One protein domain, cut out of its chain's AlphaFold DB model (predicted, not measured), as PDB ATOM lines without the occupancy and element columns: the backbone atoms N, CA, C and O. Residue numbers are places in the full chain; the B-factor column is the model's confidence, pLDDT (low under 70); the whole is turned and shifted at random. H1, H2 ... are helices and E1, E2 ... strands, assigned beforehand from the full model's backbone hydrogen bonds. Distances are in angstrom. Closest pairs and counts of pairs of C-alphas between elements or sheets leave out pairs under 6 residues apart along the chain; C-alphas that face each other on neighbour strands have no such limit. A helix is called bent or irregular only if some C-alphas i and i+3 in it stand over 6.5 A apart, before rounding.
ATOM      1  N   ILE A  21      -7.056  49.078 -34.403       94.69
ATOM      2  CA  ILE A  21      -7.011  50.303 -35.202       94.69
ATOM      3  C   ILE A  21      -8.425  50.836 -35.435       94.69
ATOM      4  O   ILE A  21      -9.258  50.173 -36.051       94.69
ATOM      5  N   HIS A  22      -8.684  52.063 -34.999       94.81
ATOM      6  CA  HIS A  22      -9.854  52.840 -35.382       94.81
ATOM      7  C   HIS A  22      -9.688  53.406 -36.783       94.81
ATOM      8  O   HIS A  22      -8.659  53.982 -37.135       94.81
ATOM      9  N   THR A  23     -10.759  53.334 -37.566       93.94
ATOM     10  CA  THR A  23     -10.914  54.207 -38.731       93.94
ATOM     11  C   THR A  23     -11.259  55.632 -38.279       93.94
ATOM     12  O   THR A  23     -11.872  55.824 -37.225       93.94
ATOM     13  N   LYS A  24     -10.969  56.645 -39.111       93.12
ATOM     14  CA  LYS A  24     -11.448  58.025 -38.880       93.12
ATOM     15  C   LYS A  24     -12.969  58.070 -38.666       93.12
ATOM     16  O   LYS A  24     -13.457  58.777 -37.790       93.12
ATOM     17  N   HIS A  25     -13.708  57.272 -39.442       93.81
ATOM     18  CA  HIS A  25     -15.155  57.141 -39.302       93.81
ATOM     19  C   HIS A  25     -15.551  56.595 -37.924       93.81
ATOM     20  O   HIS A  25     -16.410  57.177 -37.270       93.81
ATOM     21  N   SER A  26     -14.910  55.525 -37.449       95.06
ATOM     22  CA  SER A  26     -15.211  54.966 -36.128       95.06
ATOM     23  C   SER A  26     -14.962  55.957 -34.991       95.06
ATOM     24  O   SER A  26     -15.808  56.060 -34.111       95.06
ATOM     25  N   LEU A  27     -13.882  56.747 -35.042       95.69
ATOM     26  CA  LEU A  27     -13.621  57.784 -34.041       95.69
ATOM     27  C   LEU A  27     -14.708  58.869 -34.057       95.69
ATOM     28  O   LEU A  27     -15.249  59.216 -33.012       95.69
ATOM     29  N   LYS A  28     -15.097  59.349 -35.246       95.06
ATOM     30  CA  LYS A  28     -16.203  60.309 -35.382       95.06
ATOM     31  C   LYS A  28     -17.496  59.770 -34.763       95.06
ATOM     32  O   LYS A  28     -18.200  60.504 -34.088       95.06
ATOM     33  N   ARG A  29     -17.802  58.491 -34.998       93.94
ATOM     34  CA  ARG A  29     -19.005  57.827 -34.471       93.94
ATOM     35  C   ARG A  29     -18.932  57.573 -32.973       93.94
ATOM     36  O   ARG A  29     -19.976  57.510 -32.341       93.94
ATOM     37  N   TRP A  30     -17.736  57.411 -32.418       94.38
ATOM     38  CA  TRP A  30     -17.554  57.310 -30.977       94.38
ATOM     39  C   TRP A  30     -17.930  58.620 -30.285       94.38
ATOM     40  O   TRP A  30     -18.772  58.615 -29.397       94.38
ATOM     41  N   ASN A  31     -17.364  59.735 -30.755       94.94
ATOM     42  CA  ASN A  31     -17.572  61.065 -30.175       94.94
ATOM     43  C   ASN A  31     -18.936  61.696 -30.531       94.94
ATOM     44  O   ASN A  31     -19.202  62.841 -30.170       94.94
ATOM     45  N   GLU A  32     -19.781  61.009 -31.305       93.19
ATOM     46  CA  GLU A  32     -21.101  61.514 -31.688       93.19
ATOM     47  C   GLU A  32     -22.047  61.448 -30.483       93.19
ATOM     48  O   GLU A  32     -22.274  60.374 -29.917       93.19
ATOM     49  N   SER A  33     -22.619  62.599 -30.121       85.75
ATOM     50  CA  SER A  33     -23.570  62.710 -29.012       85.75
ATOM     51  C   SER A  33     -24.756  61.753 -29.177       85.75
ATOM     52  O   SER A  33     -25.235  61.504 -30.288       85.75
ATOM     53  N   GLY A  34     -25.224  61.190 -28.064       82.50
ATOM     54  CA  GLY A  34     -26.339  60.249 -28.017       82.50
ATOM     55  C   GLY A  34     -25.943  58.798 -28.296       82.50
ATOM     56  O   GLY A  34     -26.811  57.924 -28.328       82.50
ATOM     57  N   ARG A  35     -24.649  58.503 -28.500       84.81
ATOM     58  CA  ARG A  35     -24.159  57.129 -28.714       84.81
ATOM     59  C   ARG A  35     -23.438  56.568 -27.509       84.81
ATOM     60  O   ARG A  35     -23.813  55.503 -27.021       84.81
ATOM     61  N   LEU A  36     -22.378  57.249 -27.089       90.06
ATOM     62  CA  LEU A  36     -21.433  56.778 -26.080       90.06
ATOM     63  C   LEU A  36     -21.170  57.848 -25.017       90.06
ATOM     64  O   LEU A  36     -20.088  57.897 -24.460       90.06
ATOM     65  N   ASP A  37     -22.173  58.657 -24.680       86.62
ATOM     66  CA  ASP A  37     -22.018  59.798 -23.760       86.62
ATOM     67  C   ASP A  37     -21.530  59.419 -22.349       86.62
ATOM     68  O   ASP A  37     -21.015  60.259 -21.622       86.62
ATOM     69  N   ASN A  38     -21.694  58.153 -21.946       89.81
ATOM     70  CA  ASN A  38     -21.181  57.638 -20.671       89.81
ATOM     71  C   ASN A  38     -19.691  57.236 -20.742       89.81
ATOM     72  O   ASN A  38     -19.144  56.725 -19.767       89.81
ATOM     73  N   TYR A  39     -19.053  57.409 -21.898       91.31
ATOM     74  CA  TYR A  39     -17.669  57.051 -22.180       91.31
ATOM     75  C   TYR A  39     -16.861  58.308 -22.527       91.31
ATOM     76  O   TYR A  39     -17.428  59.297 -22.995       91.31
ATOM     77  N   PRO A  40     -15.534  58.301 -22.310       92.94
ATOM     78  CA  PRO A  40     -14.697  59.447 -22.645       92.94
ATOM     79  C   PRO A  40     -14.724  59.735 -24.148       92.94
ATOM     80  O   PRO A  40     -14.658  58.813 -24.958       92.94
ATOM     81  N   ASN A  41     -14.749  61.014 -24.517       94.50
ATOM     82  CA  ASN A  41     -14.476  61.442 -25.887       94.50
ATOM     83  C   ASN A  41     -12.968  61.421 -26.157       94.50
ATOM     84  O   ASN A  41     -12.163  61.687 -25.263       94.50
ATOM     85  N   PHE A  42     -12.584  61.145 -27.402       95.19
ATOM     86  CA  PHE A  42     -11.180  61.079 -27.798       95.19
ATOM     87  C   PHE A  42     -10.851  62.125 -28.854       95.19
ATOM     88  O   PHE A  42     -11.466  62.164 -29.919       95.19
ATOM     89  N   ASN A  43      -9.813  62.918 -28.608       91.62
ATOM     90  CA  ASN A  43      -9.310  63.876 -29.595       91.62
ATOM     91  C   ASN A  43      -8.325  63.233 -30.586       91.62
ATOM     92  O   ASN A  43      -8.009  63.827 -31.614       91.62
ATOM     93  N   SER A  44      -7.856  62.010 -30.309       94.25
ATOM     94  CA  SER A  44      -6.899  61.296 -31.152       94.25
ATOM     95  C   SER A  44      -7.300  59.837 -31.398       94.25
ATOM     96  O   SER A  44      -7.892  59.164 -30.552       94.25
ATOM     97  N   ILE A  45      -6.935  59.322 -32.578       93.75
ATOM     98  CA  ILE A  45      -7.081  57.897 -32.917       93.75
ATOM     99  C   ILE A  45      -6.219  57.029 -31.993       93.75
ATOM    100  O   ILE A  45      -6.617  55.919 -31.648       93.75
ATOM    101  N   THR A  46      -5.048  57.522 -31.586       94.00
ATOM    102  CA  THR A  46      -4.118  56.793 -30.717       94.00
ATOM    103  C   THR A  46      -4.733  56.520 -29.347       94.00
ATOM    104  O   THR A  46      -4.704  55.374 -28.894       94.00
ATOM    105  N   ASP A  47      -5.363  57.520 -28.731       94.56
ATOM    106  CA  ASP A  47      -6.010  57.367 -27.422       94.56
ATOM    107  C   ASP A  47      -7.206  56.422 -27.509       94.56
ATOM    108  O   ASP A  47      -7.326  55.495 -26.705       94.56
ATOM    109  N   ALA A  48      -8.028  56.574 -28.553       94.62
ATOM    110  CA  ALA A  48      -9.140  55.666 -28.817       94.62
ATOM    111  C   ALA A  48      -8.658  54.214 -29.008       94.62
ATOM    112  O   ALA A  48      -9.228  53.276 -28.445       94.62
ATOM    113  N   ASN A  49      -7.573  54.005 -29.763       94.56
ATOM    114  CA  ASN A  49      -6.964  52.684 -29.944       94.56
ATOM    115  C   ASN A  49      -6.506  52.091 -28.612       94.56
ATOM    116  O   ASN A  49      -6.789  50.926 -28.340       94.56
ATOM    117  N   ASN A  50      -5.818  52.872 -27.779       92.88
ATOM    118  CA  ASN A  50      -5.327  52.417 -26.479       92.88
ATOM    119  C   ASN A  50      -6.476  52.056 -25.530       92.88
ATOM    120  O   ASN A  50      -6.425  51.011 -24.877       92.88
ATOM    121  N   TYR A  51      -7.545  52.853 -25.520       92.62
ATOM    122  CA  TYR A  51      -8.741  52.566 -24.733       92.62
ATOM    123  C   TYR A  51      -9.378  51.229 -25.127       92.62
ATOM    124  O   TYR A  51      -9.594  50.358 -24.281       92.62
ATOM    125  N   ILE A  52      -9.605  51.003 -26.425       91.31
ATOM    126  CA  ILE A  52     -10.202  49.745 -26.886       91.31
ATOM    127  C   ILE A  52      -9.263  48.558 -26.668       91.31
ATOM    128  O   ILE A  52      -9.733  47.497 -26.262       91.31
ATOM    129  N   LYS A  53      -7.943  48.710 -26.829       90.75
ATOM    130  CA  LYS A  53      -6.985  47.644 -26.478       90.75
ATOM    131  C   LYS A  53      -7.160  47.175 -25.033       90.75
ATOM    132  O   LYS A  53      -7.110  45.973 -24.782       90.75
ATOM    133  N   ASN A  54      -7.427  48.083 -24.093       89.06
ATOM    134  CA  ASN A  54      -7.680  47.715 -22.698       89.06
ATOM    135  C   ASN A  54      -8.979  46.909 -22.533       89.06
ATOM    136  O   ASN A  54      -8.988  45.914 -21.806       89.06
ATOM    137  N   ILE A  55     -10.040  47.245 -23.275       88.56
ATOM    138  CA  ILE A  55     -11.266  46.428 -23.304       88.56
ATOM    139  C   ILE A  55     -10.969  45.021 -23.839       88.56
ATOM    140  O   ILE A  55     -11.399  44.032 -23.243       88.56
ATOM    141  N   PHE A  56     -10.185  44.912 -24.914       84.81
ATOM    142  CA  PHE A  56      -9.785  43.624 -25.492       84.81
ATOM    143  C   PHE A  56      -8.970  42.784 -24.505       84.81
ATOM    144  O   PHE A  56      -9.270  41.606 -24.306       84.81
ATOM    145  N   ARG A  57      -8.015  43.400 -23.799       84.00
ATOM    146  CA  ARG A  57      -7.234  42.747 -22.734       84.00
ATOM    147  C   ARG A  57      -8.107  42.233 -21.595       84.00
ATOM    148  O   ARG A  57      -7.858  41.145 -21.086       84.00
ATOM    149  N   SER A  58      -9.164  42.966 -21.244       80.94
ATOM    150  CA  SER A  58     -10.112  42.562 -20.199       80.94
ATOM    151  C   SER A  58     -11.015  41.376 -20.587       80.94
ATOM    152  O   SER A  58     -11.815  40.926 -19.770       80.94
ATOM    153  N   LYS A  59     -10.903  40.856 -21.823       72.19
ATOM    154  CA  LYS A  59     -11.715  39.754 -22.381       72.19
ATOM    155  C   LYS A  59     -13.228  39.999 -22.328       72.19
ATOM    156  O   LYS A  59     -14.022  39.064 -22.414       72.19
ATOM    157  N   LYS A  60     -13.652  41.260 -22.246       75.81
ATOM    158  CA  LYS A  60     -15.066  41.647 -22.260       75.81
ATOM    159  C   LYS A  60     -15.568  41.854 -23.689       75.81
ATOM    160  O   LYS A  60     -16.072  42.923 -24.027       75.81
ATOM    161  N   ILE A  61     -15.391  40.845 -24.544       87.31
ATOM    162  CA  ILE A  61     -15.833  40.886 -25.944       87.31
ATOM    163  C   ILE A  61     -16.712  39.690 -26.242       87.31
ATOM    164  O   ILE A  61     -16.329  38.538 -26.030       87.31
ATOM    165  N   ARG A  62     -17.890  39.973 -26.789       88.88
ATOM    166  CA  ARG A  62     -18.852  38.958 -27.199       88.88
ATOM    167  C   ARG A  62     -19.250  39.170 -28.648       88.88
ATOM    168  O   ARG A  62     -19.611  40.280 -29.035       88.88
ATOM    169  N   HIS A  63     -19.213  38.113 -29.449       88.88
ATOM    170  CA  HIS A  63     -19.750  38.158 -30.805       88.88
ATOM    171  C   HIS A  63     -21.275  38.130 -30.761       88.88
ATOM    172  O   HIS A  63     -21.877  37.416 -29.955       88.88
ATOM    173  N   LEU A  64     -21.905  38.964 -31.586       85.19
ATOM    174  CA  LEU A  64     -23.361  39.064 -31.648       85.19
ATOM    175  C   LEU A  64     -23.905  38.449 -32.937       85.19
ATOM    176  O   LEU A  64     -24.753  37.560 -32.888       85.19
ATOM    177  N   TYR A  65     -23.482  38.975 -34.089       82.81
ATOM    178  CA  TYR A  65     -24.002  38.599 -35.406       82.81
ATOM    179  C   TYR A  65     -23.128  39.181 -36.522       82.81
ATOM    180  O   TYR A  65     -22.854  40.376 -36.504       82.81
ATOM    181  N   LYS A  66     -22.753  38.393 -37.542       86.69
ATOM    182  CA  LYS A  66     -21.870  38.846 -38.643       86.69
ATOM    183  C   LYS A  66     -20.613  39.546 -38.098       86.69
ATOM    184  O   LYS A  66     -19.869  38.933 -37.349       86.69
ATOM    185  N   ASN A  67     -20.417  40.824 -38.410       90.00
ATOM    186  CA  ASN A  67     -19.273  41.616 -37.963       90.00
ATOM    187  C   ASN A  67     -19.593  42.458 -36.718       90.00
ATOM    188  O   ASN A  67     -18.846  43.376 -36.398       90.00
ATOM    189  N   PHE A  68     -20.715  42.200 -36.043       90.69
ATOM    190  CA  PHE A  68     -21.131  42.939 -34.856       90.69
ATOM    191  C   PHE A  68     -20.646  42.268 -33.579       90.69
ATOM    192  O   PHE A  68     -20.846  41.067 -33.364       90.69
ATOM    193  N   TYR A  69     -20.098  43.096 -32.700       92.12
ATOM    194  CA  TYR A  69     -19.532  42.701 -31.424       92.12
ATOM    195  C   TYR A  69     -20.063  43.600 -30.313       92.12
ATOM    196  O   TYR A  69     -20.367  44.774 -30.525       92.12
ATOM    197  N   LEU A  70     -20.164  43.019 -29.125       91.94
ATOM    198  CA  LEU A  70     -20.414  43.712 -27.876       91.94
ATOM    199  C   LEU A  70     -19.093  43.838 -27.120       91.94
ATOM    200  O   LEU A  70     -18.479  42.819 -26.800       91.94
ATOM    201  N   LEU A  71     -18.685  45.067 -26.832       92.00
ATOM    202  CA  LEU A  71     -17.476  45.404 -26.088       92.00
ATOM    203  C   LEU A  71     -17.867  45.924 -24.701       92.00
ATOM    204  O   LEU A  71     -18.864  46.633 -24.566       92.00
ATOM    205  N   ASP A  72     -17.105  45.544 -23.677       89.94
ATOM    206  CA  ASP A  72     -17.318  45.934 -22.271       89.94
ATOM    207  C   ASP A  72     -18.765  45.730 -21.787       89.94
ATOM    208  O   ASP A  72     -19.302  46.487 -20.991       89.94
ATOM    209  N   ASN A  73     -19.429  44.696 -22.312       88.31
ATOM    210  CA  ASN A  73     -20.834  44.396 -22.040       88.31
ATOM    211  C   ASN A  73     -21.824  45.539 -22.333       88.31
ATOM    212  O   ASN A  73     -22.963  45.453 -21.886       88.31
ATOM    213  N   ASP A  74     -21.483  46.561 -23.112       91.38
ATOM    214  CA  ASP A  74     -22.425  47.656 -23.383       91.38
ATOM    215  C   ASP A  74     -22.268  48.267 -24.779       91.38
ATOM    216  O   ASP A  74     -23.256  48.564 -25.443       91.38
ATOM    217  N   ILE A  75     -21.048  48.372 -25.293       93.19
ATOM    218  CA  ILE A  75     -20.777  49.053 -26.559       93.19
ATOM    219  C   ILE A  75     -21.015  48.101 -27.729       93.19
ATOM    220  O   ILE A  75     -20.359  47.066 -27.838       93.19
ATOM    221  N   VAL A  76     -21.903  48.461 -28.654       93.50
ATOM    222  CA  VAL A  76     -22.091  47.710 -29.901       93.50
ATOM    223  C   VAL A  76     -21.255  48.326 -31.016       93.50
ATOM    224  O   VAL A  76     -21.461  49.477 -31.414       93.50
ATOM    225  N   ALA A  77     -20.336  47.530 -31.552       94.38
ATOM    226  CA  ALA A  77     -19.398  47.930 -32.593       94.38
ATOM    227  C   ALA A  77     -19.425  46.963 -33.780       94.38
ATOM    228  O   ALA A  77     -19.783  45.792 -33.645       94.38
ATOM    229  N   VAL A  78     -19.006  47.461 -34.943       93.88
ATOM    230  CA  VAL A  78     -18.679  46.632 -36.105       93.88
ATOM    231  C   VAL A  78     -17.167  46.526 -36.210       93.88
ATOM    232  O   VAL A  78     -16.482  47.549 -36.298       93.88
ATOM    233  N   LEU A  79     -16.660  45.297 -36.219       94.25
ATOM    234  CA  LEU A  79     -15.234  45.003 -36.297       94.25
ATOM    235  C   LEU A  79     -14.924  44.179 -37.547       94.25
ATOM    236  O   LEU A  79     -15.645  43.233 -37.861       94.25
ATOM    237  N   ASP A  80     -13.817  44.506 -38.207       93.88
ATOM    238  CA  ASP A  80     -13.111  43.586 -39.096       93.88
ATOM    239  C   ASP A  80     -11.992  42.918 -38.291       93.88
ATOM    240  O   ASP A  80     -11.085  43.593 -37.797       93.88
ATOM    241  N   VAL A  81     -12.099  41.605 -38.094       91.25
ATOM    242  CA  VAL A  81     -11.176  40.826 -37.264       91.25
ATOM    243  C   VAL A  81     -10.337  39.940 -38.177       91.25
ATOM    244  O   VAL A  81     -10.847  39.014 -38.803       91.25
ATOM    245  N   LYS A  82      -9.036  40.220 -38.224       88.94
ATOM    246  CA  LYS A  82      -8.014  39.430 -38.917       88.94
ATOM    247  C   LYS A  82      -7.079  38.785 -37.894       88.94
ATOM    248  O   LYS A  82      -7.080  39.159 -36.722       88.94
ATOM    249  N   LYS A  83      -6.269  37.818 -38.341       82.69
ATOM    250  CA  LYS A  83      -5.385  37.000 -37.485       82.69
ATOM    251  C   LYS A  83      -4.523  37.837 -36.532       82.69
ATOM    252  O   LYS A  83      -4.337  37.466 -35.380       82.69
ATOM    253  N   ASP A  84      -4.013  38.962 -37.013       86.75
ATOM    254  CA  ASP A  84      -3.047  39.819 -36.334       86.75
ATOM    255  C   ASP A  84      -3.588  41.220 -36.031       86.75
ATOM    256  O   ASP A  84      -2.915  41.994 -35.356       86.75
ATOM    257  N   LYS A  85      -4.794  41.564 -36.489       91.31
ATOM    258  CA  LYS A  85      -5.301  42.937 -36.457       91.31
ATOM    259  C   LYS A  85      -6.810  42.987 -36.301       91.31
ATOM    260  O   LYS A  85      -7.537  42.246 -36.954       91.31
ATOM    261  N   VAL A  86      -7.279  43.942 -35.510       93.94
ATOM    262  CA  VAL A  86      -8.692  44.316 -35.433       93.94
ATOM    263  C   VAL A  86      -8.844  45.736 -35.943       93.94
ATOM    264  O   VAL A  86      -8.219  46.664 -35.431       93.94
ATOM    265  N   THR A  87      -9.697  45.924 -36.940       95.44
ATOM    266  CA  THR A  87     -10.094  47.251 -37.400       95.44
ATOM    267  C   THR A  87     -11.499  47.559 -36.909       95.44
ATOM    268  O   THR A  87     -12.458  46.860 -37.234       95.44
ATOM    269  N   VAL A  88     -11.629  48.622 -36.119       95.75
ATOM    270  CA  VAL A  88     -12.926  49.130 -35.682       95.75
ATOM    271  C   VAL A  88     -13.525  49.939 -36.826       95.75
ATOM    272  O   VAL A  88     -13.043  51.022 -37.175       95.75
ATOM    273  N   ILE A  89     -14.580  49.401 -37.435       94.69
ATOM    274  CA  ILE A  89     -15.231  50.027 -38.588       94.69
ATOM    275  C   ILE A  89     -16.140  51.158 -38.116       94.69
ATOM    276  O   ILE A  89     -16.038  52.275 -38.613       94.69
ATOM    277  N   THR A  90     -17.036  50.891 -37.164       95.06
ATOM    278  CA  THR A  90     -18.000  51.886 -36.673       95.06
ATOM    279  C   THR A  90     -18.595  51.489 -35.323       95.06
ATOM    280  O   THR A  90     -18.580  50.312 -34.953       95.06
ATOM    281  N   TYR A  91     -19.180  52.466 -34.632       93.81
ATOM    282  CA  TYR A  91     -19.956  52.275 -33.410       93.81
ATOM    283  C   TYR A  91     -21.434  52.552 -33.656       93.81
ATOM    284  O   TYR A  91     -21.817  53.526 -34.312       93.81
ATOM    285  N   TYR A  92     -22.275  51.686 -33.099       91.31
ATOM    286  CA  TYR A  92     -23.717  51.898 -33.056       91.31
ATOM    287  C   TYR A  92     -24.154  52.610 -31.775       91.31
ATOM    288  O   TYR A  92     -25.154  53.318 -31.814       91.31
ATOM    289  N   GLY A  93     -23.372  52.506 -30.702       92.44
ATOM    290  CA  GLY A  93     -23.624  53.155 -29.417       92.44
ATOM    291  C   GLY A  93     -23.632  52.149 -28.273       92.44
ATOM    292  O   GLY A  93     -23.300  50.975 -28.469       92.44
ATOM    293  N   SER A  94     -24.005  52.613 -27.085       92.75
ATOM    294  CA  SER A  94     -24.195  51.760 -25.916       92.75
ATOM    295  C   SER A  94     -25.609  51.185 -25.881       92.75
ATOM    296  O   SER A  94     -26.571  51.823 -26.318       92.75
ATOM    297  N   ARG A  95     -25.764  49.976 -25.344       88.94
ATOM    298  CA  ARG A  95     -27.084  49.376 -25.097       88.94
ATOM    299  C   ARG A  95     -27.831  50.132 -24.006       88.94
ATOM    300  O   ARG A  95     -29.056  50.201 -24.062       88.94
ATOM    301  N   THR A  96     -27.106  50.727 -23.062       87.69
ATOM    302  CA  THR A  96     -27.674  51.583 -22.015       87.69
ATOM    303  C   THR A  96     -28.353  52.828 -22.595       87.69
ATOM    304  O   THR A  96     -29.452  53.170 -22.169       87.69
ATOM    305  N   LYS A  97     -27.751  53.493 -23.595       84.38
ATOM    306  CA  LYS A  97     -28.333  54.692 -24.234       84.38
ATOM    307  C   LYS A  97     -29.251  54.370 -25.404       84.38
ATOM    308  O   LYS A  97     -30.188  55.114 -25.670       84.38
ATOM    309  N   THR A  98     -29.001  53.266 -26.103       84.25
ATOM    310  CA  THR A  98     -29.785  52.842 -27.267       84.25
ATOM    311  C   THR A  98     -30.393  51.454 -27.015       84.25
ATOM    312  O   THR A  98     -29.874  50.451 -27.517       84.25
ATOM    313  N   PRO A  99     -31.520  51.353 -26.277       80.94
ATOM    314  CA  PRO A  99     -32.113  50.063 -25.906       80.94
ATOM    315  C   PRO A  99     -32.495  49.177 -27.100       80.94
ATOM    316  O   PRO A  99     -32.515  47.950 -27.006       80.94
ATOM    317  N   SER A 100     -32.746  49.766 -28.272       78.81
ATOM    318  CA  SER A 100     -33.017  49.004 -29.496       78.81
ATOM    319  C   SER A 100     -31.853  48.083 -29.905       78.81
ATOM    320  O   SER A 100     -32.074  47.069 -30.574       78.81
ATOM    321  N   LEU A 101     -30.631  48.350 -29.428       84.69
ATOM    322  CA  LEU A 101     -29.457  47.504 -29.641       84.69
ATOM    323  C   LEU A 101     -29.492  46.183 -28.853       84.69
ATOM    324  O   LEU A 101     -28.782  45.251 -29.235       84.69
ATOM    325  N   TYR A 102     -30.343  46.034 -27.826       81.25
ATOM    326  CA  TYR A 102     -30.574  44.727 -27.182       81.25
ATOM    327  C   TYR A 102     -31.130  43.695 -28.170       81.25
ATOM    328  O   TYR A 102     -30.814  42.508 -28.074       81.25
ATOM    329  N   ASN A 103     -31.891  44.156 -29.168       78.00
ATOM    330  CA  ASN A 103     -32.455  43.339 -30.237       78.00
ATOM    331  C   ASN A 103     -31.781  43.641 -31.578       78.00
ATOM    332  O   ASN A 103     -32.446  43.875 -32.587       78.00
ATOM    333  N   LEU A 104     -30.446  43.600 -31.603       77.19
ATOM    334  CA  LEU A 104     -29.625  43.991 -32.751       77.19
ATOM    335  C   LEU A 104     -30.090  43.392 -34.093       77.19
ATOM    336  O   LEU A 104     -30.151  44.105 -35.091       77.19
ATOM    337  N   ARG A 105     -30.474  42.106 -34.139       68.75
ATOM    338  CA  ARG A 105     -30.976  41.463 -35.372       68.75
ATOM    339  C   ARG A 105     -32.250  42.134 -35.895       68.75
ATOM    340  O   ARG A 105     -32.389  42.316 -37.101       68.75
ATOM    341  N   TYR A 106     -33.172  42.485 -35.001       69.38
ATOM    342  CA  TYR A 106     -34.396  43.209 -35.343       69.38
ATOM    343  C   TYR A 106     -34.078  44.658 -35.717       69.38
ATOM    344  O   TYR A 106     -34.563  45.147 -36.731       69.38
ATOM    345  N   TYR A 107     -33.207  45.317 -34.956       69.56
ATOM    346  CA  TYR A 107     -32.771  46.679 -35.236       69.56
ATOM    347  C   TYR A 107     -32.132  46.806 -36.628       69.56
ATOM    348  O   TYR A 107     -32.558  47.648 -37.408       69.56
ATOM    349  N   ILE A 108     -31.196  45.922 -36.997       69.25
ATOM    350  CA  ILE A 108     -30.569  45.920 -38.332       69.25
ATOM    351  C   ILE A 108     -31.618  45.690 -39.426       69.25
ATOM    352  O   ILE A 108     -31.647  46.427 -40.407       69.25
ATOM    353  N   LYS A 109     -32.513  44.704 -39.252       65.56
ATOM    354  CA  LYS A 109     -33.580  44.423 -40.228       65.56
ATOM    355  C   LYS A 109     -34.516  45.615 -40.443       65.56
ATOM    356  O   LYS A 109     -34.959  45.835 -41.564       65.56
ATOM    357  N   ASN A 110     -34.811  46.379 -39.392       62.47
ATOM    358  CA  ASN A 110     -35.737  47.510 -39.469       62.47
ATOM    359  C   ASN A 110     -35.062  48.829 -39.844       62.47
ATOM    360  O   ASN A 110     -35.699  49.670 -40.466       62.47
ATOM    361  N   LYS A 111     -33.770  49.012 -39.562       59.59
ATOM    362  CA  LYS A 111     -33.046  50.216 -39.984       59.59
ATOM    363  C   LYS A 111     -32.998  50.356 -41.512       59.59
ATOM    364  O   LYS A 111     -33.062  51.467 -42.014       59.59
ATOM    365  N   HIS A 112     -32.968  49.238 -42.244       48.62
ATOM    366  CA  HIS A 112     -33.131  49.240 -43.703       48.62
ATOM    367  C   HIS A 112     -34.570  49.536 -44.162       48.62
ATOM    368  O   HIS A 112     -34.744  50.058 -45.256       48.62
ATOM    369  N   LYS A 113     -35.593  49.240 -43.347       43.97
ATOM    370  CA  LYS A 113     -36.998  49.550 -43.674       43.97
ATOM    371  C   LYS A 113     -37.351  51.026 -43.483       43.97
ATOM    372  O   LYS A 113     -38.184  51.530 -44.220       43.97
ATOM    373  N   TYR A 114     -36.719  51.711 -42.532       44.78
ATOM    374  CA  TYR A 114     -37.022  53.113 -42.209       44.78
ATOM    375  C   TYR A 114     -35.971  54.106 -42.731       44.78
ATOM    376  O   TYR A 114     -35.925  55.249 -42.291       44.78
ATOM    377  N   GLY A 115     -35.122  53.679 -43.671       35.81
ATOM    378  CA  GLY A 115     -34.036  54.490 -44.227       35.81
ATOM    379  C   GLY A 115     -34.464  55.712 -45.048       35.81
ATOM    380  O   GLY A 115     -33.587  56.473 -45.422       35.81
TER     381      GLY A 115
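What this domain is: This is residues 21 to 115 of the 121 residues of an uncharacterized protein of Senegalia massiliensis (UniProt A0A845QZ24). A strongly twisted sheet of four strands, E1 to E4, makes the core, with H1 packed along its edge strand E4 and H2 grazing the sheet. H3 packs on the sheet with residues 99 to 105, well away from H1 and H2, and its last residues and the tail, residues 109 to 115, stick out. The printed part has 95 residues, with named elements in the order H1, H2, E1, E2, E3, E4, H3; the class is mixed, helices and strands. The sheet runs E1, E2, E3, E4, antiparallel throughout. The whole is compact, with a radius of gyration of the C-alphas of 12.9 A and spans of 36 by 30 by 21 A.

How they stand to each other: Residues 21 to 22 pair, parallel, with residues 87 to 88 of E4, residues 86 to 94. H1, residues 24 to 30, is on the sheet at a height of 6.3 A. It lies only just over E4, with 3 C-alphas falling on that strand, and runs along the strands, only just, at 28 degrees to E4 on the local plane; their closest C-alphas, of Ser 26 and Thr 90, are 4.2 A apart. H2, residues 45 to 57, only just touches H1, with 3 pairs of C-alphas within 8 A, using residues 45 to 48 alone; the closest C-alphas, of Leu 27 and Ile 45, are 6.6 A apart, at a steep tilt of 63 degrees, the same way. H2 only grazes the sheet, with residues 49 to 56. E1, residues 61 to 65, E2, residues 68 to 71, E3, residues 75 to 81, and E4 form a meander, each strand the antiparallel neighbour of the one before. In the hairpin of E1 and E2, N 62 and O 70 are 2.9 A apart; in that of E2 and E3, N 71 and O 75 are 2.8 A apart; in that of E3 and E4, N 87 and O 80 are 2.8 A apart, each within hydrogen-bond range. E4 bends by 72 degrees at residue 89. H3, residues 99 to 111, on one face of the sheet, makes two layers with it, a helix over a sheet, at a height of 8.5 A. H3 lies only just over E2, with 3 C-alphas falling on it, and runs along the strands, at 9 degrees to E2 on the local plane. The C-alphas of Val 76 and Leu 101, the closest of E3 and H3, are 7.4 A apart. H3 is apart from H1 and H2. Every O i to N i+4 pair is within hydrogen-bond range in H1 and H2, against 5 of 9 in H3.

Where its parts are: H1 begins at C-alpha 24, (-11.448, 58.025, -38.880). H2 is 18.3 A long, E3 16.6 A and E4 19.7 A, the last ending at C-alpha 94, (-24.195, 51.760, -25.916). H3, 14.1 A long, is irregular: C-alphas 102 and 105 are 8.8 A apart. It ends at C-alpha 111, (-33.046, 50.216, -39.984).

The domain as a whole: The two C-alphas farthest apart, of Arg 57 and Tyr 114, are 37.1 A apart. The printed part has no cut. The link from H1 to H2, residues 31 to 44, is long; the others are tight. The mean pLDDT of the printed part is 86.2, and residues 105 to 115 are under 70.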